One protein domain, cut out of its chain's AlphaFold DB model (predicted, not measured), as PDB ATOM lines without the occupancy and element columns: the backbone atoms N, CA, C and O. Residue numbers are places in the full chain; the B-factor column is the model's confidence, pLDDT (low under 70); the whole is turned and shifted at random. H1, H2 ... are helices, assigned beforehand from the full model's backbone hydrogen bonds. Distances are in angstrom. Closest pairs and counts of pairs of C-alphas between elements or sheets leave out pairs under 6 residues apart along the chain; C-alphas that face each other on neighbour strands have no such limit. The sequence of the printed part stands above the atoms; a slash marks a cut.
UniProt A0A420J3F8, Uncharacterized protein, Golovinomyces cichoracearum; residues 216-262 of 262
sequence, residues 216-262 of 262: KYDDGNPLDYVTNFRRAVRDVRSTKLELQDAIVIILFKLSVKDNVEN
ATOM      1  N   LYS A 216     -13.381  21.310  85.122       95.00
ATOM      2  CA  LYS A 216     -12.974  20.042  84.506       95.00
ATOM      3  C   LYS A 216     -13.815  18.893  85.041       95.00
ATOM      4  O   LYS A 216     -14.286  18.947  86.174       95.00
ATOM      5  N   TYR A 217     -14.040  17.892  84.200       94.38
ATOM      6  CA  TYR A 217     -14.573  16.611  84.640       94.38
ATOM      7  C   TYR A 217     -13.451  15.818  85.324       94.38
ATOM      8  O   TYR A 217     -12.323  15.796  84.837       94.38
ATOM      9  N   ASP A 218     -13.763  15.231  86.474       90.06
ATOM     10  CA  ASP A 218     -12.832  14.611  87.422       90.06
ATOM     11  C   ASP A 218     -13.124  13.113  87.631       90.06
ATOM     12  O   ASP A 218     -12.818  12.555  88.683       90.06
ATOM     13  N   ASP A 219     -13.788  12.482  86.655       88.69
ATOM     14  CA  ASP A 219     -14.356  11.128  86.736       88.69
ATOM     15  C   ASP A 219     -15.347  10.905  87.901       88.69
ATOM     16  O   ASP A 219     -15.721   9.770  88.211       88.69
ATOM     17  N   GLY A 220     -15.827  11.992  88.517       90.25
ATOM     18  CA  GLY A 220     -16.888  11.989  89.518       90.25
ATOM     19  C   GLY A 220     -18.282  11.721  88.933       90.25
ATOM     20  O   GLY A 220     -18.454  11.154  87.858       90.25
ATOM     21  N   ASN A 221     -19.334  12.134  89.645       95.00
ATOM     22  CA  ASN A 221     -20.711  11.923  89.185       95.00
ATOM     23  C   ASN A 221     -21.024  12.779  87.932       95.00
ATOM     24  O   ASN A 221     -21.091  14.011  88.043       95.00
ATOM     25  N   PRO A 222     -21.332  12.176  86.760       93.94
ATOM     26  CA  PRO A 222     -21.615  12.930  85.538       93.94
ATOM     27  C   PRO A 222     -22.816  13.875  85.663       93.94
ATOM     28  O   PRO A 222     -22.853  14.924  85.017       93.94
ATOM     29  N   LEU A 223     -23.810  13.528  86.490       95.50
ATOM     30  CA  LEU A 223     -25.004  14.356  86.693       95.50
ATOM     31  C   LEU A 223     -24.687  15.633  87.475       95.50
ATOM     32  O   LEU A 223     -25.188  16.704  87.118       95.50
ATOM     33  N   ASP A 224     -23.833  15.539  88.494       95.75
ATOM     34  CA  ASP A 224     -23.406  16.695  89.287       95.75
ATOM     35  C   ASP A 224     -22.519  17.611  88.442       95.75
ATOM     36  O   ASP A 224     -22.746  18.824  88.396       95.75
ATOM     37  N   TYR A 225     -21.598  17.028  87.668       95.94
ATOM     38  CA  TYR A 225     -20.770  17.760  86.716       95.94
ATOM     39  C   TYR A 225     -21.601  18.535  85.680       95.94
ATOM     40  O   TYR A 225     -21.470  19.755  85.558       95.94
ATOM     41  N   VAL A 226     -22.523  17.866  84.971       96.31
ATOM     42  CA  VAL A 226     -23.400  18.514  83.976       96.31
ATOM     43  C   VAL A 226     -24.285  19.586  84.623       96.31
ATOM     44  O   VAL A 226     -24.551  20.622  84.007       96.31
ATOM     45  N   THR A 227     -24.725  19.379  85.866       96.69
ATOM     46  CA  THR A 227     -25.506  20.371  86.622       96.69
ATOM     47  C   THR A 227     -24.673  21.608  86.956       96.69
ATOM     48  O   THR A 227     -25.142  22.731  86.749       96.69
ATOM     49  N   ASN A 228     -23.431  21.428  87.407       95.69
ATOM     50  CA  ASN A 228     -22.509  22.518  87.723       95.69
ATOM     51  C   ASN A 228     -22.084  23.289  86.464       95.69
ATOM     52  O   ASN A 228     -22.161  24.516  86.457       95.69
ATOM     53  N   PHE A 229     -21.769  22.598  85.363       96.81
ATOM     54  CA  PHE A 229     -21.473  23.227  84.073       96.81
ATOM     55  C   PHE A 229     -22.658  24.060  83.555       96.81
ATOM     56  O   PHE A 229     -22.500  25.220  83.174       96.81
ATOM     57  N   ARG A 230     -23.886  23.520  83.610       96.31
ATOM     58  CA  ARG A 230     -25.105  24.264  83.240       96.31
ATOM     59  C   ARG A 230     -25.377  25.465  84.148       96.31
ATOM     60  O   ARG A 230     -25.972  26.434  83.674       96.31
ATOM     61  N   ARG A 231     -24.978  25.411  85.425       94.31
ATOM     62  CA  ARG A 231     -25.033  26.561  86.341       94.31
ATOM     63  C   ARG A 231     -24.042  27.637  85.885       94.31
ATOM     64  O   ARG A 231     -24.490  28.721  85.540       94.31
ATOM     65  N   ALA A 232     -22.764  27.301  85.709       93.56
ATOM     66  CA  ALA A 232     -21.742  28.248  85.251       93.56
ATOM     67  C   ALA A 232     -22.089  28.915  83.901       93.56
ATOM     68  O   ALA A 232     -21.976  30.131  83.764       93.56
ATOM     69  N   VAL A 233     -22.614  28.166  82.919       94.12
ATOM     70  CA  VAL A 233     -23.102  28.738  81.642       94.12
ATOM     71  C   VAL A 233     -24.247  29.739  81.852       94.12
ATOM     72  O   VAL A 233     -24.314  30.759  81.162       94.12
ATOM     73  N   ARG A 234     -25.162  29.471  82.793       90.50
ATOM     74  CA  ARG A 234     -26.258  30.389  83.140       90.50
ATOM     75  C   ARG A 234     -25.726  31.653  83.809       90.50
ATOM     76  O   ARG A 234     -26.180  32.743  83.463       90.50
ATOM     77  N   ASP A 235     -24.764  31.507  84.711       86.62
ATOM     78  CA  ASP A 235     -24.173  32.615  85.461       86.62
ATOM     79  C   ASP A 235     -23.391  33.542  84.515       86.62
ATOM     80  O   ASP A 235     -23.627  34.750  84.514       86.62
ATOM     81  N   VAL A 236     -22.607  32.991  83.576       87.19
ATOM     82  CA  VAL A 236     -21.986  33.757  82.476       87.19
ATOM     83  C   VAL A 236     -23.038  34.512  81.653       87.19
ATOM     84  O   VAL A 236     -22.928  35.732  81.488       87.19
ATOM     85  N   ARG A 237     -24.093  33.830  81.180       85.88
ATOM     86  CA  ARG A 237     -25.175  34.450  80.386       85.88
ATOM     87  C   ARG A 237     -25.930  35.544  81.155       85.88
ATOM     88  O   ARG A 237     -26.410  36.493  80.538       85.88
ATOM     89  N   SER A 238     -25.993  35.473  82.487       79.00
ATOM     90  CA  SER A 238     -26.627  36.505  83.321       79.00
ATOM     91  C   SER A 238     -25.946  37.882  83.216       79.00
ATOM     92  O   SER A 238     -26.605  38.908  83.384       79.00
ATOM     93  N   THR A 239     -24.661  37.921  82.835       75.62
ATOM     94  CA  THR A 239     -23.855  39.152  82.675       75.62
ATOM     95  C   THR A 239     -24.032  39.860  81.322       75.62
ATOM     96  O   THR A 239     -23.270  40.781  80.990       75.62
ATOM     97  N   LYS A 240     -25.023  39.419  80.532       75.38
ATOM     98  CA  LYS A 240     -25.271  39.806  79.130       75.38
ATOM     99  C   LYS A 240     -24.139  39.442  78.156       75.38
ATOM    100  O   LYS A 240     -24.092  39.984  77.058       75.38
ATOM    101  N   LEU A 241     -23.233  38.531  78.528       78.44
ATOM    102  CA  LEU A 241     -22.275  37.966  77.578       78.44
ATOM    103  C   LEU A 241     -22.987  36.929  76.693       78.44
ATOM    104  O   LEU A 241     -23.473  35.910  77.193       78.44
ATOM    105  N   GLU A 242     -23.050  37.183  75.385       81.00
ATOM    106  CA  GLU A 242     -23.694  36.291  74.413       81.00
ATOM    107  C   GLU A 242     -22.845  35.046  74.125       81.00
ATOM    108  O   GLU A 242     -22.141  34.933  73.122       81.00
ATOM    109  N   LEU A 243     -22.922  34.068  75.026       87.50
ATOM    110  CA  LEU A 243     -22.254  32.784  74.848       87.50
ATOM    111  C   LEU A 243     -23.088  31.876  73.931       87.50
ATOM    112  O   LEU A 243     -23.990  31.180  74.406       87.50
ATOM    113  N   GLN A 244     -22.801  31.894  72.626       93.31
ATOM    114  CA  GLN A 244     -23.472  31.069  71.609       93.31
ATOM    115  C   GLN A 244     -23.402  29.566  71.937       93.31
ATOM    116  O   GLN A 244     -22.381  29.078  72.423       93.31
ATOM    117  N   ASP A 245     -24.452  28.801  71.614       94.06
ATOM    118  CA  ASP A 245     -24.520  27.364  71.942       94.06
ATOM    119  C   ASP A 245     -23.376  26.543  71.318       94.06
ATOM    120  O   ASP A 245     -22.883  25.603  71.941       94.06
ATOM    121  N   ALA A 246     -22.882  26.928  70.135       96.06
ATOM    122  CA  ALA A 246     -21.705  26.307  69.523       96.06
ATOM    123  C   ALA A 246     -20.450  26.431  70.410       96.06
ATOM    124  O   ALA A 246     -19.720  25.455  70.589       96.06
ATOM    125  N   ILE A 247     -20.240  27.600  71.023       94.62
ATOM    126  CA  ILE A 247     -19.139  27.852  71.962       94.62
ATOM    127  C   ILE A 247     -19.356  27.040  73.243       94.62
ATOM    128  O   ILE A 247     -18.427  26.385  73.706       94.62
ATOM    129  N   VAL A 248     -20.586  26.990  73.774       96.50
ATOM    130  CA  VAL A 248     -20.924  26.159  74.948       96.50
ATOM    131  C   VAL A 248     -20.600  24.680  74.705       96.50
ATOM    132  O   VAL A 248     -20.030  24.030  75.577       96.50
ATOM    133  N   ILE A 249     -20.907  24.149  73.516       95.88
ATOM    134  CA  ILE A 249     -20.593  22.762  73.133       95.88
ATOM    135  C   ILE A 249     -19.077  22.538  73.022       95.88
ATOM    136  O   ILE A 249     -18.590  21.485  73.431       95.88
ATOM    137  N   ILE A 250     -18.324  23.500  72.479       95.62
ATOM    138  CA  ILE A 250     -16.856  23.423  72.404       95.62
ATOM    139  C   ILE A 250     -16.251  23.431  73.811       95.62
ATOM    140  O   ILE A 250     -15.443  22.557  74.119       95.62
ATOM    141  N   LEU A 251     -16.685  24.350  74.679       95.50
ATOM    142  CA  LEU A 251     -16.238  24.423  76.070       95.50
ATOM    143  C   LEU A 251     -16.551  23.127  76.824       95.50
ATOM    144  O   LEU A 251     -15.643  22.566  77.423       95.50
ATOM    145  N   PHE A 252     -17.771  22.591  76.698       95.88
ATOM    146  CA  PHE A 252     -18.161  21.316  77.314       95.88
ATOM    147  C   PHE A 252     -17.289  20.139  76.846       95.88
ATOM    148  O   PHE A 252     -16.937  19.254  77.622       95.88
ATOM    149  N   LYS A 253     -16.902  20.116  75.565       94.44
ATOM    150  CA  LYS A 253     -15.970  19.104  75.049       94.44
ATOM    151  C   LYS A 253     -14.560  19.296  75.606       94.44
ATOM    152  O   LYS A 253     -13.929  18.311  75.955       94.44
ATOM    153  N   LEU A 254     -14.063  20.530  75.706       93.44
ATOM    154  CA  LEU A 254     -12.733  20.842  76.257       93.44
ATOM    155  C   LEU A 254     -12.636  20.649  77.777       93.44
ATOM    156  O   LEU A 254     -11.536  20.502  78.311       93.44
ATOM    157  N   SER A 255     -13.764  20.688  78.479       93.75
ATOM    158  CA  SER A 255     -13.847  20.497  79.922       93.75
ATOM    159  C   SER A 255     -14.001  19.026  80.328       93.75
ATOM    160  O   SER A 255     -13.605  18.670  81.434       93.75
ATOM    161  N   VAL A 256     -14.525  18.180  79.430       92.62
ATOM    162  CA  VAL A 256     -14.608  16.714  79.588       92.62
ATOM    163  C   VAL A 256     -13.435  15.981  78.924       92.62
ATOM    164  O   VAL A 256     -13.135  14.859  79.302       92.62
ATOM    165  N   LYS A 257     -12.751  16.582  77.939       85.94
ATOM    166  CA  LYS A 257     -11.572  15.970  77.310       85.94
ATOM    167  C   LYS A 257     -10.429  15.869  78.323       85.94
ATOM    168  O   LYS A 257      -9.987  16.890  78.848       85.94
ATOM    169  N   ASP A 258      -9.975  14.640  78.539       62.47
ATOM    170  CA  ASP A 258      -9.120  14.244  79.655       62.47
ATOM    171  C   ASP A 258      -7.816  15.038  79.797       62.47
ATOM    172  O   ASP A 258      -7.157  15.393  78.815       62.47
ATOM    173  N   ASN A 259      -7.358  15.148  81.045       55.53
ATOM    174  CA  ASN A 259      -5.972  15.469  81.394       55.53
ATOM    175  C   ASN A 259      -5.050  14.236  81.195       55.53
ATOM    176  O   ASN A 259      -4.276  13.897  82.083       55.53
ATOM    177  N   VAL A 260      -5.138  13.540  80.050       47.47
ATOM    178  CA  VAL A 260      -4.433  12.264  79.744       47.47
ATOM    179  C   VAL A 260      -2.921  12.427  79.458       47.47
ATOM    180  O   VAL A 260      -2.260  11.525  78.954       47.47
ATOM    181  N   GLU A 261      -2.333  13.558  79.849       43.16
ATOM    182  CA  GLU A 261      -0.883  13.785  79.845       43.16
ATOM    183  C   GLU A 261      -0.382  14.145  81.256       43.16
ATOM    184  O   GLU A 261      -0.158  15.315  81.565       43.16
ATOM    185  N   ASN A 262      -0.225  13.118  82.105       36.84
ATOM    186  CA  ASN A 262       0.765  13.010  83.195       36.84
ATOM    187  C   ASN A 262       0.914  11.545  83.636       36.84
ATOM    188  O   ASN A 262      -0.120  10.938  83.987       36.84
TER     189      ASN A 262
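AT A GLANCE: This is residues 216 to 262 of the 262 residues of an uncharacterized protein of Golovinomyces cichoracearum (UniProt A0A420J3F8). Two helices, H1 and H2, run opposite ways in a loose pair, joined by a turn at one end of an elongated shape. The first residues, 216 to 221, fold back from the beginning of H1 toward the end of H2, while residues 257 to 262 run on beyond H2 as a tail at the end away from the turn. Residues 235 to 242, of which 235 to 238 belong to H1, stick out at the turn. The printed part has 47 residues with two named helices, H1 then H2, and no named strand; its class is all helix. It is only just loose, close to compact, with a radius of gyration of the C-alphas of 11.8 A and spans of 37 by 20 by 14 A.

IN THESE COORDINATES: After residues 216 to 221, H1 takes residues 222 to 238 and is 24.2 A long from first to last C-alpha. Its first C-alpha, of Pro 222, is at (-21.615, 12.930, 85.538). H2 takes residues 245 to 256 and is 16.4 A long, from C-alpha 245 at (-24.520, 27.364, 71.942) to C-alpha 256 at (-14.608, 16.714, 79.588).

HOW THE PARTS SIT: H1 and H2 are close but not clearly touching, with 2 pairs of C-alphas within 8 A. Their closest C-alphas, those of Val 233 and Val 248, are 7.5 A apart. The helices run opposite ways at a steep tilt of 41 degrees, 11.6 A from centre to centre. In both H1 and H2, every O i to N i+4 pair is within hydrogen-bond range.

THE WHOLE: The two C-alphas farthest apart, those of Lys 240 and Asn 262, are 37.6 A apart. The link from H1 to H2, 6 residues, is short, and the printed part has no cut. The mean pLDDT of the printed part is 87.0; residues 258 to 262, ending at the chain's last residue, are under 70.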